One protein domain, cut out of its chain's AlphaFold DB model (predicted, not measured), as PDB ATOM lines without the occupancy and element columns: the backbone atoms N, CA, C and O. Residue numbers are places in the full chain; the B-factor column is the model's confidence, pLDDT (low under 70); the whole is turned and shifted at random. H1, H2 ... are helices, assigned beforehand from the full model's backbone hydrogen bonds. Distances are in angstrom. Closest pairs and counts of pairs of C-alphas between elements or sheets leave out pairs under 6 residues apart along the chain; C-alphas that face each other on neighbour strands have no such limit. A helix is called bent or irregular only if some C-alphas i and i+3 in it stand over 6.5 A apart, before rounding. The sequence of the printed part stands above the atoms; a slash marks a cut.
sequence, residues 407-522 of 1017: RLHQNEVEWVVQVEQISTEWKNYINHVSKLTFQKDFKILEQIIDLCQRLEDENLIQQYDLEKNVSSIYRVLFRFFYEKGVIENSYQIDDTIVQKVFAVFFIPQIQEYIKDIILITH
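Overview. This is residues 407 to 522 of the 1017 residues of an uncharacterized protein of Sulfurospirillum sp. MES (UniProt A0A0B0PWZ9). H5 and H6a, an arm of bent H6, make a hairpin, with H2 crossing one end, H1 beyond H2, and H3 and H4 toward the other end. The printed part has 116 residues with six named helices in order: all helix. It is only just loose, close to compact, radius of gyration of the C-alphas 16.4 A, spanning 47 by 38 by 19 A.

Along the chain. Find C-alpha 407 at (-7.260, 11.122, 44.846), where H1, residues 407 to 417, begins; it is irregular, C-alphas 408 and 411 being 9.7 A apart. H2 is 419 to 433, H3 444 to 457, H4 460 to 463, H5 467 to 488. H6, residues 495 to 521, assigned as one helix by its hydrogen bonds, is bent, C-alphas 509 and 512 being 7.7 A apart: its arms are H6a, residues 495 to 509, and H6b, residues 512 to 521, which ends at C-alpha 521 at (11.262, -30.666, 42.172).

Arrangement. H5 touches H2 with residues 483 to 487 of H5 alone, about perpendicular at 85 degrees; the closest C-alphas are those of Ile 422 and Glu 483, 6.5 A apart. O i to N i+4 pairs within hydrogen-bond range: H1 1 of 7, beside 3 of 8 O i to N i+3.

Size, cuts and confidence. Residues 435 to 442 and 490 to 492 have pLDDT under 70.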
ATOM      1  N   ARG A 407      -7.375   9.659  44.934       93.06
ATOM      2  CA  ARG A 407      -7.260  11.122  44.846       93.06
ATOM      3  C   ARG A 407      -8.487  11.757  44.193       93.06
ATOM      4  O   ARG A 407      -8.919  12.815  44.644       93.06
ATOM      5  N   LEU A 408      -9.048  11.118  43.166       92.81
ATOM      6  CA  LEU A 408     -10.228  11.618  42.454       92.81
ATOM      7  C   LEU A 408     -11.513  11.528  43.297       92.81
ATOM      8  O   LEU A 408     -12.337  12.438  43.231       92.81
ATOM      9  N   HIS A 409     -11.674  10.474  44.109       92.19
ATOM     10  CA  HIS A 409     -12.933  10.192  44.831       92.19
ATOM     11  C   HIS A 409     -12.817  10.127  46.361       92.19
ATOM     12  O   HIS A 409     -13.794   9.825  47.048       92.19
ATOM     13  N   GLN A 410     -11.642  10.434  46.908       89.94
ATOM     14  CA  GLN A 410     -11.354  10.485  48.344       89.94
ATOM     15  C   GLN A 410     -11.844   9.222  49.083       89.94
ATOM     16  O   GLN A 410     -11.625   8.095  48.644       89.94
ATOM     17  N   ASN A 411     -12.504   9.375  50.231       83.50
ATOM     18  CA  ASN A 411     -12.875   8.259  51.107       83.50
ATOM     19  C   ASN A 411     -14.020   7.396  50.564       83.50
ATOM     20  O   ASN A 411     -14.297   6.340  51.123       83.50
ATOM     21  N   GLU A 412     -14.666   7.799  49.469       85.94
ATOM     22  CA  GLU A 412     -15.798   7.052  48.920       85.94
ATOM     23  C   GLU A 412     -15.389   5.727  48.261       85.94
ATOM     24  O   GLU A 412     -16.197   4.801  48.186       85.94
ATOM     25  N   VAL A 413     -14.139   5.630  47.801       88.06
ATOM     26  CA  VAL A 413     -13.596   4.449  47.109       88.06
ATOM     27  C   VAL A 413     -12.621   3.654  47.970       88.06
ATOM     28  O   VAL A 413     -12.056   2.676  47.498       88.06
ATOM     29  N   GLU A 414     -12.439   4.029  49.241       87.19
ATOM     30  CA  GLU A 414     -11.474   3.386  50.147       87.19
ATOM     31  C   GLU A 414     -11.712   1.878  50.277       87.19
ATOM     32  O   GLU A 414     -10.773   1.094  50.247       87.19
ATOM     33  N   TRP A 415     -12.975   1.454  50.309       81.00
ATOM     34  CA  TRP A 415     -13.354   0.039  50.344       81.00
ATOM     35  C   TRP A 415     -12.976  -0.742  49.068       81.00
ATOM     36  O   TRP A 415     -12.987  -1.969  49.089       81.00
ATOM     37  N   VAL A 416     -12.670  -0.054  47.960       82.69
ATOM     38  CA  VAL A 416     -12.190  -0.655  46.703       82.69
ATOM     39  C   VAL A 416     -10.668  -0.737  46.690       82.69
ATOM     40  O   VAL A 416     -10.124  -1.784  46.360       82.69
ATOM     41  N   VAL A 417      -9.986   0.365  47.024       88.00
ATOM     42  CA  VAL A 417      -8.534   0.517  46.808       88.00
ATOM     43  C   VAL A 417      -7.670   0.256  48.044       88.00
ATOM     44  O   VAL A 417      -6.490  -0.048  47.886       88.00
ATOM     45  N   GLN A 418      -8.246   0.367  49.247       89.56
ATOM     46  CA  GLN A 418      -7.625   0.095  50.557       89.56
ATOM     47  C   GLN A 418      -6.341   0.898  50.854       89.56
ATOM     48  O   GLN A 418      -5.484   0.470  51.625       89.56
ATOM     49  N   VAL A 419      -6.190   2.082  50.254       90.06
ATOM     50  CA  VAL A 419      -4.969   2.901  50.333       90.06
ATOM     51  C   VAL A 419      -4.621   3.324  51.767       90.06
ATOM     52  O   VAL A 419      -3.447   3.295  52.139       90.06
ATOM     53  N   GLU A 420      -5.594   3.733  52.583       86.44
ATOM     54  CA  GLU A 420      -5.367   4.183  53.967       86.44
ATOM     55  C   GLU A 420      -5.007   3.022  54.892       86.44
ATOM     56  O   GLU A 420      -4.118   3.163  55.741       86.44
ATOM     57  N   GLN A 421      -5.671   1.879  54.705       82.88
ATOM     58  CA  GLN A 421      -5.371   0.652  55.433       82.88
ATOM     59  C   GLN A 421      -3.935   0.202  55.135       82.88
ATOM     60  O   GLN A 421      -3.119   0.138  56.057       82.88
ATOM     61  N   ILE A 422      -3.592   0.033  53.853       88.06
ATOM     62  CA  ILE A 422      -2.252  -0.370  53.402       88.06
ATOM     63  C   ILE A 422      -1.193   0.628  53.892       88.06
ATOM     64  O   ILE A 422      -0.161   0.237  54.432       88.06
ATOM     65  N   SER A 423      -1.462   1.935  53.793       87.38
ATOM     66  CA  SER A 423      -0.564   2.986  54.305       87.38
ATOM     67  C   SER A 423      -0.305   2.888  55.807       87.38
ATOM     68  O   SER A 423       0.776   3.245  56.275       87.38
ATOM     69  N   THR A 424      -1.296   2.453  56.580       82.94
ATOM     70  CA  THR A 424      -1.168   2.288  58.031       82.94
ATOM     71  C   THR A 424      -0.397   1.015  58.371       82.94
ATOM     72  O   THR A 424       0.495   1.053  59.220       82.94
ATOM     73  N   GLU A 425      -0.689  -0.083  57.677       81.88
ATOM     74  CA  GLU A 425       0.010  -1.365  57.812       81.88
ATOM     75  C   GLU A 425       1.498  -1.219  57.476       81.88
ATOM     76  O   GLU A 425       2.352  -1.503  58.315       81.88
ATOM     77  N   TRP A 426       1.827  -0.631  56.325       87.00
ATOM     78  CA  TRP A 426       3.216  -0.440  55.909       87.00
ATOM     79  C   TRP A 426       4.007   0.487  56.824       87.00
ATOM     80  O   TRP A 426       5.187   0.240  57.058       87.00
ATOM     81  N   LYS A 427       3.386   1.507  57.430       83.50
ATOM     82  CA  LYS A 427       4.054   2.288  58.489       83.50
ATOM     83  C   LYS A 427       4.466   1.410  59.663       83.50
ATOM     84  O   LYS A 427       5.559   1.590  60.199       83.50
ATOM     85  N   ASN A 428       3.605   0.485  60.077       78.25
ATOM     86  CA  ASN A 428       3.916  -0.444  61.159       78.25
ATOM     87  C   ASN A 428       5.020  -1.417  60.735       78.25
ATOM     88  O   ASN A 428       5.966  -1.606  61.500       78.25
ATOM     89  N   TYR A 429       4.956  -1.940  59.507       83.69
ATOM     90  CA  TYR A 429       5.987  -2.815  58.950       83.69
ATOM     91  C   TYR A 429       7.353  -2.126  58.911       83.69
ATOM     92  O   TYR A 429       8.312  -2.640  59.483       83.69
ATOM     93  N   ILE A 430       7.430  -0.923  58.336       82.94
ATOM     94  CA  ILE A 430       8.657  -0.119  58.250       82.94
ATOM     95  C   ILE A 430       9.207   0.169  59.649       82.94
ATOM     96  O   ILE A 430      10.396  -0.036  59.895       82.94
ATOM     97  N   ASN A 431       8.359   0.592  60.592       78.88
ATOM     98  CA  ASN A 431       8.773   0.868  61.970       78.88
ATOM     99  C   ASN A 431       9.309  -0.373  62.695       78.88
ATOM    100  O   ASN A 431      10.196  -0.243  63.541       78.88
ATOM    101  N   HIS A 432       8.764  -1.555  62.404       73.88
ATOM    102  CA  HIS A 432       9.234  -2.816  62.965       73.88
ATOM    103  C   HIS A 432      10.590  -3.202  62.364       73.88
ATOM    104  O   HIS A 432      11.573  -3.318  63.094       73.88
ATOM    105  N   VAL A 433      10.694  -3.287  61.034       75.75
ATOM    106  CA  VAL A 433      11.929  -3.744  60.372       75.75
ATOM    107  C   VAL A 433      13.087  -2.756  60.474       75.75
ATOM    108  O   VAL A 433      14.246  -3.157  60.367       75.75
ATOM    109  N   SER A 434      12.806  -1.474  60.726       76.06
ATOM    110  CA  SER A 434      13.839  -0.466  61.008       76.06
ATOM    111  C   SER A 434      14.588  -0.733  62.318       76.06
ATOM    112  O   SER A 434      15.692  -0.229  62.496       76.06
ATOM    113  N   LYS A 435      14.008  -1.524  63.233       67.56
ATOM    114  CA  LYS A 435      14.632  -1.921  64.506       67.56
ATOM    115  C   LYS A 435      15.415  -3.230  64.405       67.56
ATOM    116  O   LYS A 435      16.126  -3.577  65.343       67.56
ATOM    117  N   LEU A 436      15.281  -3.949  63.290       64.12
ATOM    118  CA  LEU A 436      15.938  -5.230  63.065       64.12
ATOM    119  C   LEU A 436      17.299  -5.023  62.394       64.12
ATOM    120  O   LEU A 436      17.416  -4.378  61.342       64.12
ATOM    121  N   THR A 437      18.331  -5.621  62.982       58.34
ATOM    122  CA  THR A 437      19.670  -5.700  62.395       58.34
ATOM    123  C   THR A 437      19.770  -6.961  61.549       58.34
ATOM    124  O   THR A 437      19.547  -8.063  62.041       58.34
ATOM    125  N   PHE A 438      20.120  -6.801  60.278       58.84
ATOM    126  CA  PHE A 438      20.263  -7.895  59.324       58.84
ATOM    127  C   PHE A 438      21.752  -8.174  59.085       58.84
ATOM    128  O   PHE A 438      22.529  -7.235  58.930       58.84
ATOM    129  N   GLN A 439      22.156  -9.448  59.075       50.44
ATOM    130  CA  GLN A 439      23.568  -9.840  58.929       50.44
ATOM    131  C   GLN A 439      24.025 -10.058  57.469       50.44
ATOM    132  O   GLN A 439      25.221 -10.226  57.241       50.44
ATOM    133  N   LYS A 440      23.117 -10.060  56.479       55.62
ATOM    134  CA  LYS A 440      23.416 -10.288  55.047       55.62
ATOM    135  C   LYS A 440      22.567  -9.391  54.133       55.62
ATOM    136  O   LYS A 440      21.545  -8.875  54.572       55.62
ATOM    137  N   ASP A 441      22.981  -9.232  52.875       55.19
ATOM    138  CA  ASP A 441      22.158  -8.641  51.809       55.19
ATOM    139  C   ASP A 441      21.163  -9.683  51.271       55.19
ATOM    140  O   ASP A 441      21.543 -10.825  51.000       55.19
ATOM    141  N   PHE A 442      19.888  -9.304  51.117       63.62
ATOM    142  CA  PHE A 442      18.805 -10.226  50.753       63.62
ATOM    143  C   PHE A 442      18.259  -9.942  49.354       63.62
ATOM    144  O   PHE A 442      17.743  -8.861  49.086       63.62
ATOM    145  N   LYS A 443      18.308 -10.963  48.490       72.25
ATOM    146  CA  LYS A 443      17.640 -11.015  47.176       72.25
ATOM    147  C   LYS A 443      16.563 -12.110  47.125       72.25
ATOM    148  O   LYS A 443      16.285 -12.672  46.073       72.25
ATOM    149  N   ILE A 444      15.955 -12.441  48.269       81.69
ATOM    150  CA  ILE A 444      15.007 -13.567  48.367       81.69
ATOM    151  C   ILE A 444      13.750 -13.321  47.520       81.69
ATOM    152  O   ILE A 444      13.252 -14.245  46.885       81.69
ATOM    153  N   LEU A 445      13.252 -12.081  47.457       88.56
ATOM    154  CA  LEU A 445      12.113 -11.743  46.598       88.56
ATOM    155  C   LEU A 445      12.393 -12.084  45.124       88.56
ATOM    156  O   LEU A 445      11.548 -12.680  44.464       88.56
ATOM    157  N   GLU A 446      13.583 -11.734  44.628       89.56
ATOM    158  CA  GLU A 446      14.010 -12.029  43.254       89.56
ATOM    159  C   GLU A 446      14.132 -13.541  43.042       89.56
ATOM    160  O   GLU A 446      13.570 -14.067  42.090       89.56
ATOM    161  N   GLN A 447      14.745 -14.259  43.991       89.56
ATOM    162  CA  GLN A 447      14.867 -15.720  43.940       89.56
ATOM    163  C   GLN A 447      13.511 -16.436  43.888       89.56
ATOM    164  O   GLN A 447      13.375 -17.437  43.191       89.56
ATOM    165  N   ILE A 448      12.499 -15.941  44.609       92.50
ATOM    166  CA  ILE A 448      11.150 -16.524  44.581       92.50
ATOM    167  C   ILE A 448      10.473 -16.263  43.232       92.50
ATOM    168  O   ILE A 448       9.829 -17.159  42.689       92.50
ATOM    169  N   ILE A 449      10.625 -15.060  42.673       94.62
ATOM    170  CA  ILE A 449      10.096 -14.739  41.342       94.62
ATOM    171  C   ILE A 449      10.774 -15.612  40.279       94.62
ATOM    172  O   ILE A 449      10.075 -16.176  39.437       94.62
ATOM    173  N   ASP A 450      12.096 -15.768  40.351       93.19
ATOM    174  CA  ASP A 450      12.881 -16.605  39.441       93.19
ATOM    175  C   ASP A 450      12.514 -18.087  39.582       93.19
ATOM    176  O   ASP A 450      12.385 -18.783  38.578       93.19
ATOM    177  N   LEU A 451      12.264 -18.566  40.807       93.56
ATOM    178  CA  LEU A 451      11.741 -19.911  41.044       93.56
ATOM    179  C   LEU A 451      10.393 -20.093  40.344       93.56
ATOM    180  O   LEU A 451      10.232 -21.034  39.572       93.56
ATOM    181  N   CYS A 452       9.430 -19.198  40.573       95.00
ATOM    182  CA  CYS A 452       8.124 -19.283  39.923       95.00
ATOM    183  C   CYS A 452       8.226 -19.205  38.395       95.00
ATOM    184  O   CYS A 452       7.508 -19.929  37.712       95.00
ATOM    185  N   GLN A 453       9.109 -18.358  37.864       95.69
ATOM    186  CA  GLN A 453       9.352 -18.259  36.426       95.69
ATOM    187  C   GLN A 453       9.909 -19.572  35.870       95.69
ATOM    188  O   GLN A 453       9.406 -20.084  34.878       95.69
ATOM    189  N   ARG A 454      10.900 -20.155  36.547       93.56
ATOM    190  CA  ARG A 454      11.511 -21.420  36.146       93.56
ATOM    191  C   ARG A 454      10.515 -22.579  36.166       93.56
ATOM    192  O   ARG A 454      10.549 -23.417  35.272       93.56
ATOM    193  N   LEU A 455       9.623 -22.624  37.157       93.31
ATOM    194  CA  LEU A 455       8.575 -23.648  37.232       93.31
ATOM    195  C   LEU A 455       7.621 -23.588  36.027       93.31
ATOM    196  O   LEU A 455       7.216 -24.645  35.543       93.31
ATOM    197  N   GLU A 456       7.280 -22.384  35.557       93.31
ATOM    198  CA  GLU A 456       6.479 -22.177  34.342       93.31
ATOM    199  C   GLU A 456       7.272 -22.569  33.084       93.31
ATOM    200  O   GLU A 456       6.797 -23.375  32.288       93.31
ATOM    201  N   ASP A 457       8.500 -22.059  32.930       91.88
ATOM    202  CA  ASP A 457       9.328 -22.259  31.729       91.88
ATOM    203  C   ASP A 457       9.711 -23.734  31.508       91.88
ATOM    204  O   ASP A 457       9.755 -24.210  30.372       91.88
ATOM    205  N   GLU A 458       9.980 -24.472  32.588       90.25
ATOM    206  CA  GLU A 458      10.320 -25.901  32.552       90.25
ATOM    207  C   GLU A 458       9.075 -26.813  32.648       90.25
ATOM    208  O   GLU A 458       9.207 -28.035  32.709       90.25
ATOM    209  N   ASN A 459       7.864 -26.238  32.663       88.12
ATOM    210  CA  ASN A 459       6.578 -26.927  32.836       88.12
ATOM    211  C   ASN A 459       6.520 -27.883  34.053       88.12
ATOM    212  O   ASN A 459       5.809 -28.896  34.069       88.12
ATOM    213  N   LEU A 460       7.267 -27.559  35.112       89.31
ATOM    214  CA  LEU A 460       7.363 -28.387  36.318       89.31
ATOM    215  C   LEU A 460       6.066 -28.355  37.130       89.31
ATOM    216  O   LEU A 460       5.775 -29.296  37.870       89.31
ATOM    217  N   ILE A 461       5.267 -27.293  36.985       89.81
ATOM    218  CA  ILE A 461       4.002 -27.146  37.713       89.81
ATOM    219  C   ILE A 461       3.025 -28.255  37.329       89.81
ATOM    220  O   ILE A 461       2.448 -28.892  38.209       89.81
ATOM    221  N   GLN A 462       2.866 -28.510  36.028       86.94
ATOM    222  CA  GLN A 462       1.985 -29.563  35.525       86.94
ATOM    223  C   GLN A 462       2.581 -30.949  35.780       86.94
ATOM    224  O   GLN A 462       1.859 -31.865  36.167       86.94
ATOM    225  N   GLN A 463       3.899 -31.099  35.609       86.38
ATOM    226  CA  GLN A 463       4.600 -32.366  35.826       86.38
ATOM    227  C   GLN A 463       4.426 -32.906  37.254       86.38
ATOM    228  O   GLN A 463       4.298 -34.117  37.437       86.38
ATOM    229  N   TYR A 464       4.433 -32.021  38.252       83.31
ATOM    230  CA  TYR A 464       4.432 -32.385  39.671       83.31
ATOM    231  C   TYR A 464       3.148 -32.000  40.426       83.31
ATOM    232  O   TYR A 464       3.122 -32.107  41.649       83.31
ATOM    233  N   ASP A 465       2.097 -31.564  39.723       87.50
ATOM    234  CA  ASP A 465       0.814 -31.132  40.308       87.50
ATOM    235  C   ASP A 465       0.968 -30.029  41.382       87.50
ATOM    236  O   ASP A 465       0.409 -30.078  42.478       87.50
ATOM    237  N   LEU A 466       1.770 -29.003  41.074       89.56
ATOM    238  CA  LEU A 466       2.123 -27.923  42.012       89.56
ATOM    239  C   LEU A 466       1.209 -26.693  41.905       89.56
ATOM    240  O   LEU A 466       1.492 -25.665  42.524       89.56
ATOM    241  N   GLU A 467       0.114 -26.770  41.140       90.25
ATOM    242  CA  GLU A 467      -0.751 -25.623  40.818       90.25
ATOM    243  C   GLU A 467      -1.217 -24.882  42.078       90.25
ATOM    244  O   GLU A 467      -1.133 -23.657  42.162       90.25
ATOM    245  N   LYS A 468      -1.648 -25.625  43.105       87.81
ATOM    246  CA  LYS A 468      -2.117 -25.045  44.371       87.81
ATOM    247  C   LYS A 468      -1.002 -24.314  45.122       87.81
ATOM    248  O   LYS A 468      -1.242 -23.239  45.678       87.81
ATOM    249  N   ASN A 469       0.200 -24.886  45.149       90.94
ATOM    250  CA  ASN A 469       1.357 -24.317  45.837       90.94
ATOM    251  C   ASN A 469       1.797 -23.022  45.149       90.94
ATOM    252  O   ASN A 469       1.895 -21.983  45.800       90.94
ATOM    253  N   VAL A 470       1.965 -23.057  43.825       92.12
ATOM    254  CA  VAL A 470       2.370 -21.886  43.034       92.12
ATOM    255  C   VAL A 470       1.294 -20.799  43.061       92.12
ATOM    256  O   VAL A 470       1.608 -19.637  43.302       92.12
ATOM    257  N   SER A 471       0.014 -21.165  42.949       91.69
ATOM    258  CA  SER A 471      -1.106 -20.224  43.087       91.69
ATOM    259  C   SER A 471      -1.128 -19.540  44.461       91.69
ATOM    260  O   SER A 471      -1.522 -18.379  44.574       91.69
ATOM    261  N   SER A 472      -0.714 -20.234  45.525       91.06
ATOM    262  CA  SER A 472      -0.632 -19.645  46.867       91.06
ATOM    263  C   SER A 472       0.520 -18.642  46.969       91.06
ATOM    264  O   SER A 472       0.372 -17.605  47.617       91.06
ATOM    265  N   ILE A 473       1.632 -18.904  46.273       93.31
ATOM    266  CA  ILE A 473       2.761 -17.973  46.154       93.31
ATOM    267  C   ILE A 473       2.362 -16.734  45.343       93.31
ATOM    268  O   ILE A 473       2.595 -15.614  45.800       93.31
ATOM    269  N   TYR A 474       1.703 -16.910  44.192       96.31
ATOM    270  CA  TYR A 474       1.220 -15.807  43.355       96.31
ATOM    271  C   TYR A 474       0.311 -14.847  44.111       96.31
ATOM    272  O   TYR A 474       0.555 -13.644  44.074       96.31
ATOM    273  N   ARG A 475      -0.641 -15.356  44.898       93.12
ATOM    274  CA  ARG A 475      -1.533 -14.507  45.699       93.12
ATOM    275  C   ARG A 475      -0.769 -13.566  46.639       93.12
ATOM    276  O   ARG A 475      -1.132 -12.399  46.775       93.12
ATOM    277  N   VAL A 476       0.284 -14.060  47.291       93.31
ATOM    278  CA  VAL A 476       1.097 -13.260  48.224       93.31
ATOM    279  C   VAL A 476       2.022 -12.307  47.468       93.31
ATOM    280  O   VAL A 476       2.117 -11.140  47.847       93.31
ATOM    281  N   LEU A 477       2.650 -12.756  46.376       95.75
ATOM    282  CA  LEU A 477       3.482 -11.901  45.521       95.75
ATOM    283  C   LEU A 477       2.670 -10.745  44.928       95.75
ATOM    284  O   LEU A 477       3.071  -9.589  45.029       95.75
ATOM    285  N   PHE A 478       1.515 -11.027  44.336       96.31
ATOM    286  CA  PHE A 478       0.685 -10.026  43.666       96.31
ATOM    287  C   PHE A 478       0.107  -9.019  44.653       96.31
ATOM    288  O   PHE A 478       0.169  -7.818  44.388       96.31
ATOM    289  N   ARG A 479      -0.324  -9.481  45.835       95.31
ATOM    290  CA  ARG A 479      -0.677  -8.599  46.953       95.31
ATOM    291  C   ARG A 479       0.494  -7.696  47.342       95.31
ATOM    292  O   ARG A 479       0.323  -6.484  47.407       95.31
ATOM    293  N   PHE A 480       1.679  -8.266  47.565       95.62
ATOM    294  CA  PHE A 480       2.861  -7.495  47.951       95.62
ATOM    295  C   PHE A 480       3.201  -6.411  46.925       95.62
ATOM    296  O   PHE A 480       3.422  -5.262  47.299       95.62
ATOM    297  N   PHE A 481       3.219  -6.747  45.633       95.56
ATOM    298  CA  PHE A 481       3.526  -5.772  44.589       95.56
ATOM    299  C   PHE A 481       2.442  -4.700  44.456       95.56
ATOM    300  O   PHE A 481       2.790  -3.534  44.287       95.56
ATOM    301  N   TYR A 482       1.159  -5.052  44.597       95.56
ATOM    302  CA  TYR A 482       0.077  -4.067  44.673       95.56
ATOM    303  C   TYR A 482       0.295  -3.084  45.828       95.56
ATOM    304  O   TYR A 482       0.312  -1.871  45.616       95.56
ATOM    305  N   GLU A 483       0.538  -3.591  47.039       95.06
ATOM    306  CA  GLU A 483       0.784  -2.751  48.212       95.06
ATOM    307  C   GLU A 483       2.050  -1.896  48.057       95.06
ATOM    308  O   GLU A 483       2.031  -0.701  48.355       95.06
ATOM    309  N   LYS A 484       3.126  -2.462  47.499       93.25
ATOM    310  CA  LYS A 484       4.355  -1.736  47.155       93.25
ATOM    311  C   LYS A 484       4.049  -0.539  46.243       93.25
ATOM    312  O   LYS A 484       4.499   0.568  46.527       93.25
ATOM    313  N   GLY A 485       3.211  -0.720  45.220       93.00
ATOM    314  CA  GLY A 485       2.787   0.353  44.312       93.00
ATOM    315  C   GLY A 485       2.000   1.490  44.980       93.00
ATOM    316  O   GLY A 485       2.185   2.662  44.638       93.00
ATOM    317  N   VAL A 486       1.163   1.164  45.974       92.62
ATOM    318  CA  VAL A 486       0.439   2.151  46.804       92.62
ATOM    319  C   VAL A 486       1.410   2.989  47.649       92.62
ATOM    320  O   VAL A 486       1.183   4.172  47.923       92.62
ATOM    321  N   ILE A 487       2.509   2.377  48.080       91.44
ATOM    322  CA  ILE A 487       3.377   2.913  49.122       91.44
ATOM    323  C   ILE A 487       4.571   3.694  48.568       91.44
ATOM    324  O   ILE A 487       4.870   4.767  49.091       91.44
ATOM    325  N   GLU A 488       5.210   3.231  47.493       83.31
ATOM    326  CA  GLU A 488       6.424   3.847  46.927       83.31
ATOM    327  C   GLU A 488       6.247   5.306  46.492       83.31
ATOM    328  O   GLU A 488       7.168   6.110  46.606       83.31
ATOM    329  N   ASN A 489       5.054   5.679  46.025       70.00
ATOM    330  CA  ASN A 489       4.761   7.066  45.652       70.00
ATOM    331  C   ASN A 489       4.397   7.947  46.859       70.00
ATOM    332  O   ASN A 489       4.406   9.173  46.756       70.00
ATOM    333  N   SER A 490       4.064   7.331  47.996       69.25
ATOM    334  CA  SER A 490       3.631   8.010  49.222       69.25
ATOM    335  C   SER A 490       4.771   8.178  50.235       69.25
ATOM    336  O   SER A 490       4.766   9.127  51.021       69.25
ATOM    337  N   TYR A 491       5.755   7.278  50.217       65.88
ATOM    338  CA  TYR A 491       6.907   7.256  51.115       65.88
ATOM    339  C   TYR A 491       8.157   6.950  50.285       65.88
ATOM    340  O   TYR A 491       8.208   5.931  49.604       65.88
ATOM    341  N   GLN A 492       9.183   7.802  50.356       66.38
ATOM    342  CA  GLN A 492      10.502   7.490  49.794       66.38
ATOM    343  C   GLN A 492      11.130   6.356  50.617       66.38
ATOM    344  O   GLN A 492      11.806   6.610  51.613       66.38
ATOM    345  N   ILE A 493      10.833   5.109  50.254       74.56
ATOM    346  CA  ILE A 493      11.304   3.920  50.965       74.56
ATOM    347  C   ILE A 493      12.462   3.314  50.183       74.56
ATOM    348  O   ILE A 493      12.358   3.076  48.984       74.56
ATOM    349  N   ASP A 494      13.561   3.078  50.890       79.44
ATOM    350  CA  ASP A 494      14.729   2.382  50.362       79.44
ATOM    351  C   ASP A 494      14.396   0.915  50.032       79.44
ATOM    352  O   ASP A 494      13.670   0.255  50.782       79.44
ATOM    353  N   ASP A 495      14.966   0.382  48.950       81.31
ATOM    354  CA  ASP A 495      14.728  -0.999  48.508       81.31
ATOM    355  C   ASP A 495      15.127  -2.005  49.598       81.31
ATOM    356  O   ASP A 495      14.430  -2.994  49.823       81.31
ATOM    357  N   THR A 496      16.151  -1.685  50.400       79.88
ATOM    358  CA  THR A 496      16.527  -2.475  51.579       79.88
ATOM    359  C   THR A 496      15.354  -2.654  52.546       79.88
ATOM    360  O   THR A 496      15.123  -3.749  53.052       79.88
ATOM    361  N   ILE A 497      14.581  -1.598  52.822       83.50
ATOM    362  CA  ILE A 497      13.425  -1.673  53.725       83.50
ATOM    363  C   ILE A 497      12.321  -2.521  53.093       83.50
ATOM    364  O   ILE A 497      11.718  -3.337  53.786       83.50
ATOM    365  N   VAL A 498      12.093  -2.380  51.786       85.88
ATOM    366  CA  VAL A 498      11.117  -3.186  51.039       85.88
ATOM    367  C   VAL A 498      11.457  -4.678  51.123       85.88
ATOM    368  O   VAL A 498      10.581  -5.483  51.440       85.88
ATOM    369  N   GLN A 499      12.729  -5.046  50.932       84.94
ATOM    370  CA  GLN A 499      13.203  -6.429  51.078       84.94
ATOM    371  C   GLN A 499      12.994  -6.951  52.503       84.94
ATOM    372  O   GLN A 499      12.532  -8.077  52.688       84.94
ATOM    373  N   LYS A 500      13.264  -6.129  53.526       82.25
ATOM    374  CA  LYS A 500      13.034  -6.506  54.929       82.25
ATOM    375  C   LYS A 500      11.552  -6.708  55.241       82.25
ATOM    376  O   LYS A 500      11.208  -7.662  55.932       82.25
ATOM    377  N   VAL A 501      10.677  -5.833  54.742       86.75
ATOM    378  CA  VAL A 501       9.220  -5.966  54.905       86.75
ATOM    379  C   VAL A 501       8.741  -7.263  54.262       86.75
ATOM    380  O   VAL A 501       8.040  -8.038  54.911       86.75
ATOM    381  N   PHE A 502       9.172  -7.544  53.031       88.31
ATOM    382  CA  PHE A 502       8.847  -8.798  52.360       88.31
ATOM    383  C   PHE A 502       9.335 -10.013  53.163       88.31
ATOM    384  O   PHE A 502       8.567 -10.942  53.420       88.31
ATOM    385  N   ALA A 503      10.586  -9.977  53.628       81.88
ATOM    386  CA  ALA A 503      11.188 -11.076  54.371       81.88
ATOM    387  C   ALA A 503      10.491 -11.370  55.705       81.88
ATOM    388  O   ALA A 503      10.309 -12.531  56.057       81.88
ATOM    389  N   VAL A 504      10.085 -10.334  56.441       77.94
ATOM    390  CA  VAL A 504       9.482 -10.496  57.769       77.94
ATOM    391  C   VAL A 504       7.992 -10.819  57.685       77.94
ATOM    392  O   VAL A 504       7.527 -11.683  58.418       77.94
ATOM    393  N   PHE A 505       7.241 -10.161  56.796       80.69
ATOM    394  CA  PHE A 505       5.773 -10.228  56.815       80.69
ATOM    395  C   PHE A 505       5.165 -11.097  55.711       80.69
ATOM    396  O   PHE A 505       4.063 -11.614  55.888       80.69
ATOM    397  N   PHE A 506       5.856 -11.294  54.583       84.69
ATOM    398  CA  PHE A 506       5.298 -12.000  53.422       84.69
ATOM    399  C   PHE A 506       5.886 -13.406  53.246       84.69
ATOM    400  O   PHE A 506       5.133 -14.336  52.961       84.69
ATOM    401  N   ILE A 507       7.186 -13.613  53.494       83.19
ATOM    402  CA  ILE A 507       7.810 -14.950  53.423       83.19
ATOM    403  C   ILE A 507       7.121 -15.987  54.328       83.19
ATOM    404  O   ILE A 507       6.872 -17.091  53.835       83.19
ATOM    405  N   PRO A 508       6.753 -15.699  55.596       79.94
ATOM    406  CA  PRO A 508       6.116 -16.701  56.455       79.94
ATOM    407  C   PRO A 508       4.829 -17.296  55.872       79.94
ATOM    408  O   PRO A 508       4.514 -18.451  56.158       79.94
ATOM    409  N   GLN A 509       4.132 -16.540  55.016       82.31
ATOM    410  CA  GLN A 509       2.897 -16.958  54.350       82.31
ATOM    411  C   GLN A 509       3.146 -17.960  53.207       82.31
ATOM    412  O   GLN A 509       2.234 -18.700  52.839       82.31
ATOM    413  N   ILE A 510       4.362 -17.989  52.642       82.56
ATOM    414  CA  ILE A 510       4.701 -18.783  51.445       82.56
ATOM    415  C   ILE A 510       5.837 -19.793  51.634       82.56
ATOM    416  O   ILE A 510       6.007 -20.673  50.791       82.56
ATOM    417  N   GLN A 511       6.588 -19.713  52.735       81.81
ATOM    418  CA  GLN A 511       7.781 -20.535  52.969       81.81
ATOM    419  C   GLN A 511       7.515 -22.046  52.894       81.81
ATOM    420  O   GLN A 511       8.332 -22.779  52.346       81.81
ATOM    421  N   GLU A 512       6.379 -22.524  53.409       78.31
ATOM    422  CA  GLU A 512       6.065 -23.959  53.413       78.31
ATOM    423  C   GLU A 512       5.740 -24.445  51.995       78.31
ATOM    424  O   GLU A 512       6.256 -25.476  51.578       78.31
ATOM    425  N   TYR A 513       5.007 -23.652  51.201       85.56
ATOM    426  CA  TYR A 513       4.746 -23.984  49.797       85.56
ATOM    427  C   TYR A 513       6.034 -24.052  48.980       85.56
ATOM    428  O   TYR A 513       6.164 -24.921  48.123       85.56
ATOM    429  N   ILE A 514       6.991 -23.159  49.252       84.12
ATOM    430  CA  ILE A 514       8.285 -23.159  48.566       84.12
ATOM    431  C   ILE A 514       9.135 -24.362  48.993       84.12
ATOM    432  O   ILE A 514       9.744 -25.001  48.137       84.12
ATOM    433  N   LYS A 515       9.148 -24.722  50.284       81.75
ATOM    434  CA  LYS A 515       9.824 -25.941  50.763       81.75
ATOM    435  C   LYS A 515       9.250 -27.194  50.111       81.75
ATOM    436  O   LYS A 515      10.026 -28.034  49.667       81.75
ATOM    437  N   ASP A 516       7.926 -27.293  50.010       83.06
ATOM    438  CA  ASP A 516       7.255 -28.406  49.334       83.06
ATOM    439  C   ASP A 516       7.661 -28.475  47.856       83.06
ATOM    440  O   ASP A 516       8.045 -29.535  47.367       83.06
ATOM    441  N   ILE A 517       7.653 -27.336  47.152       86.19
ATOM    442  CA  ILE A 517       8.091 -27.253  45.753       86.19
ATOM    443  C   ILE A 517       9.542 -27.722  45.611       86.19
ATOM    444  O   ILE A 517       9.821 -28.564  44.763       86.19
ATOM    445  N   ILE A 518      10.463 -27.216  46.432       84.69
ATOM    446  CA  ILE A 518      11.887 -27.583  46.387       84.69
ATOM    447  C   ILE A 518      12.073 -29.079  46.674       84.69
ATOM    448  O   ILE A 518      12.841 -29.747  45.983       84.69
ATOM    449  N   LEU A 519      11.342 -29.622  47.651       83.81
ATOM    450  CA  LEU A 519      11.390 -31.040  48.001       83.81
ATOM    451  C   LEU A 519      10.937 -31.933  46.838       83.81
ATOM    452  O   LEU A 519      11.557 -32.965  46.592       83.81
ATOM    453  N   ILE A 520       9.872 -31.534  46.138       84.50
ATOM    454  CA  ILE A 520       9.269 -32.302  45.040       84.50
ATOM    455  C   ILE A 520      10.082 -32.173  43.744       84.50
ATOM    456  O   ILE A 520      10.262 -33.152  43.025       84.50
ATOM    457  N   THR A 521      10.576 -30.973  43.441       83.50
ATOM    458  CA  THR A 521      11.262 -30.666  42.172       83.50
ATOM    459  C   THR A 521      12.772 -30.886  42.219       83.50
ATOM    460  O   THR A 521      13.411 -30.911  41.170       83.50
ATOM    461  N   HIS A 522      13.351 -31.038  43.416       81.06
ATOM    462  CA  HIS A 522      14.798 -31.107  43.652       81.06
ATOM    463  C   HIS A 522      15.584 -29.885  43.136       81.06
ATOM    464  O   HIS A 522      16.778 -29.985  42.849       81.06
TER     465      HIS A 522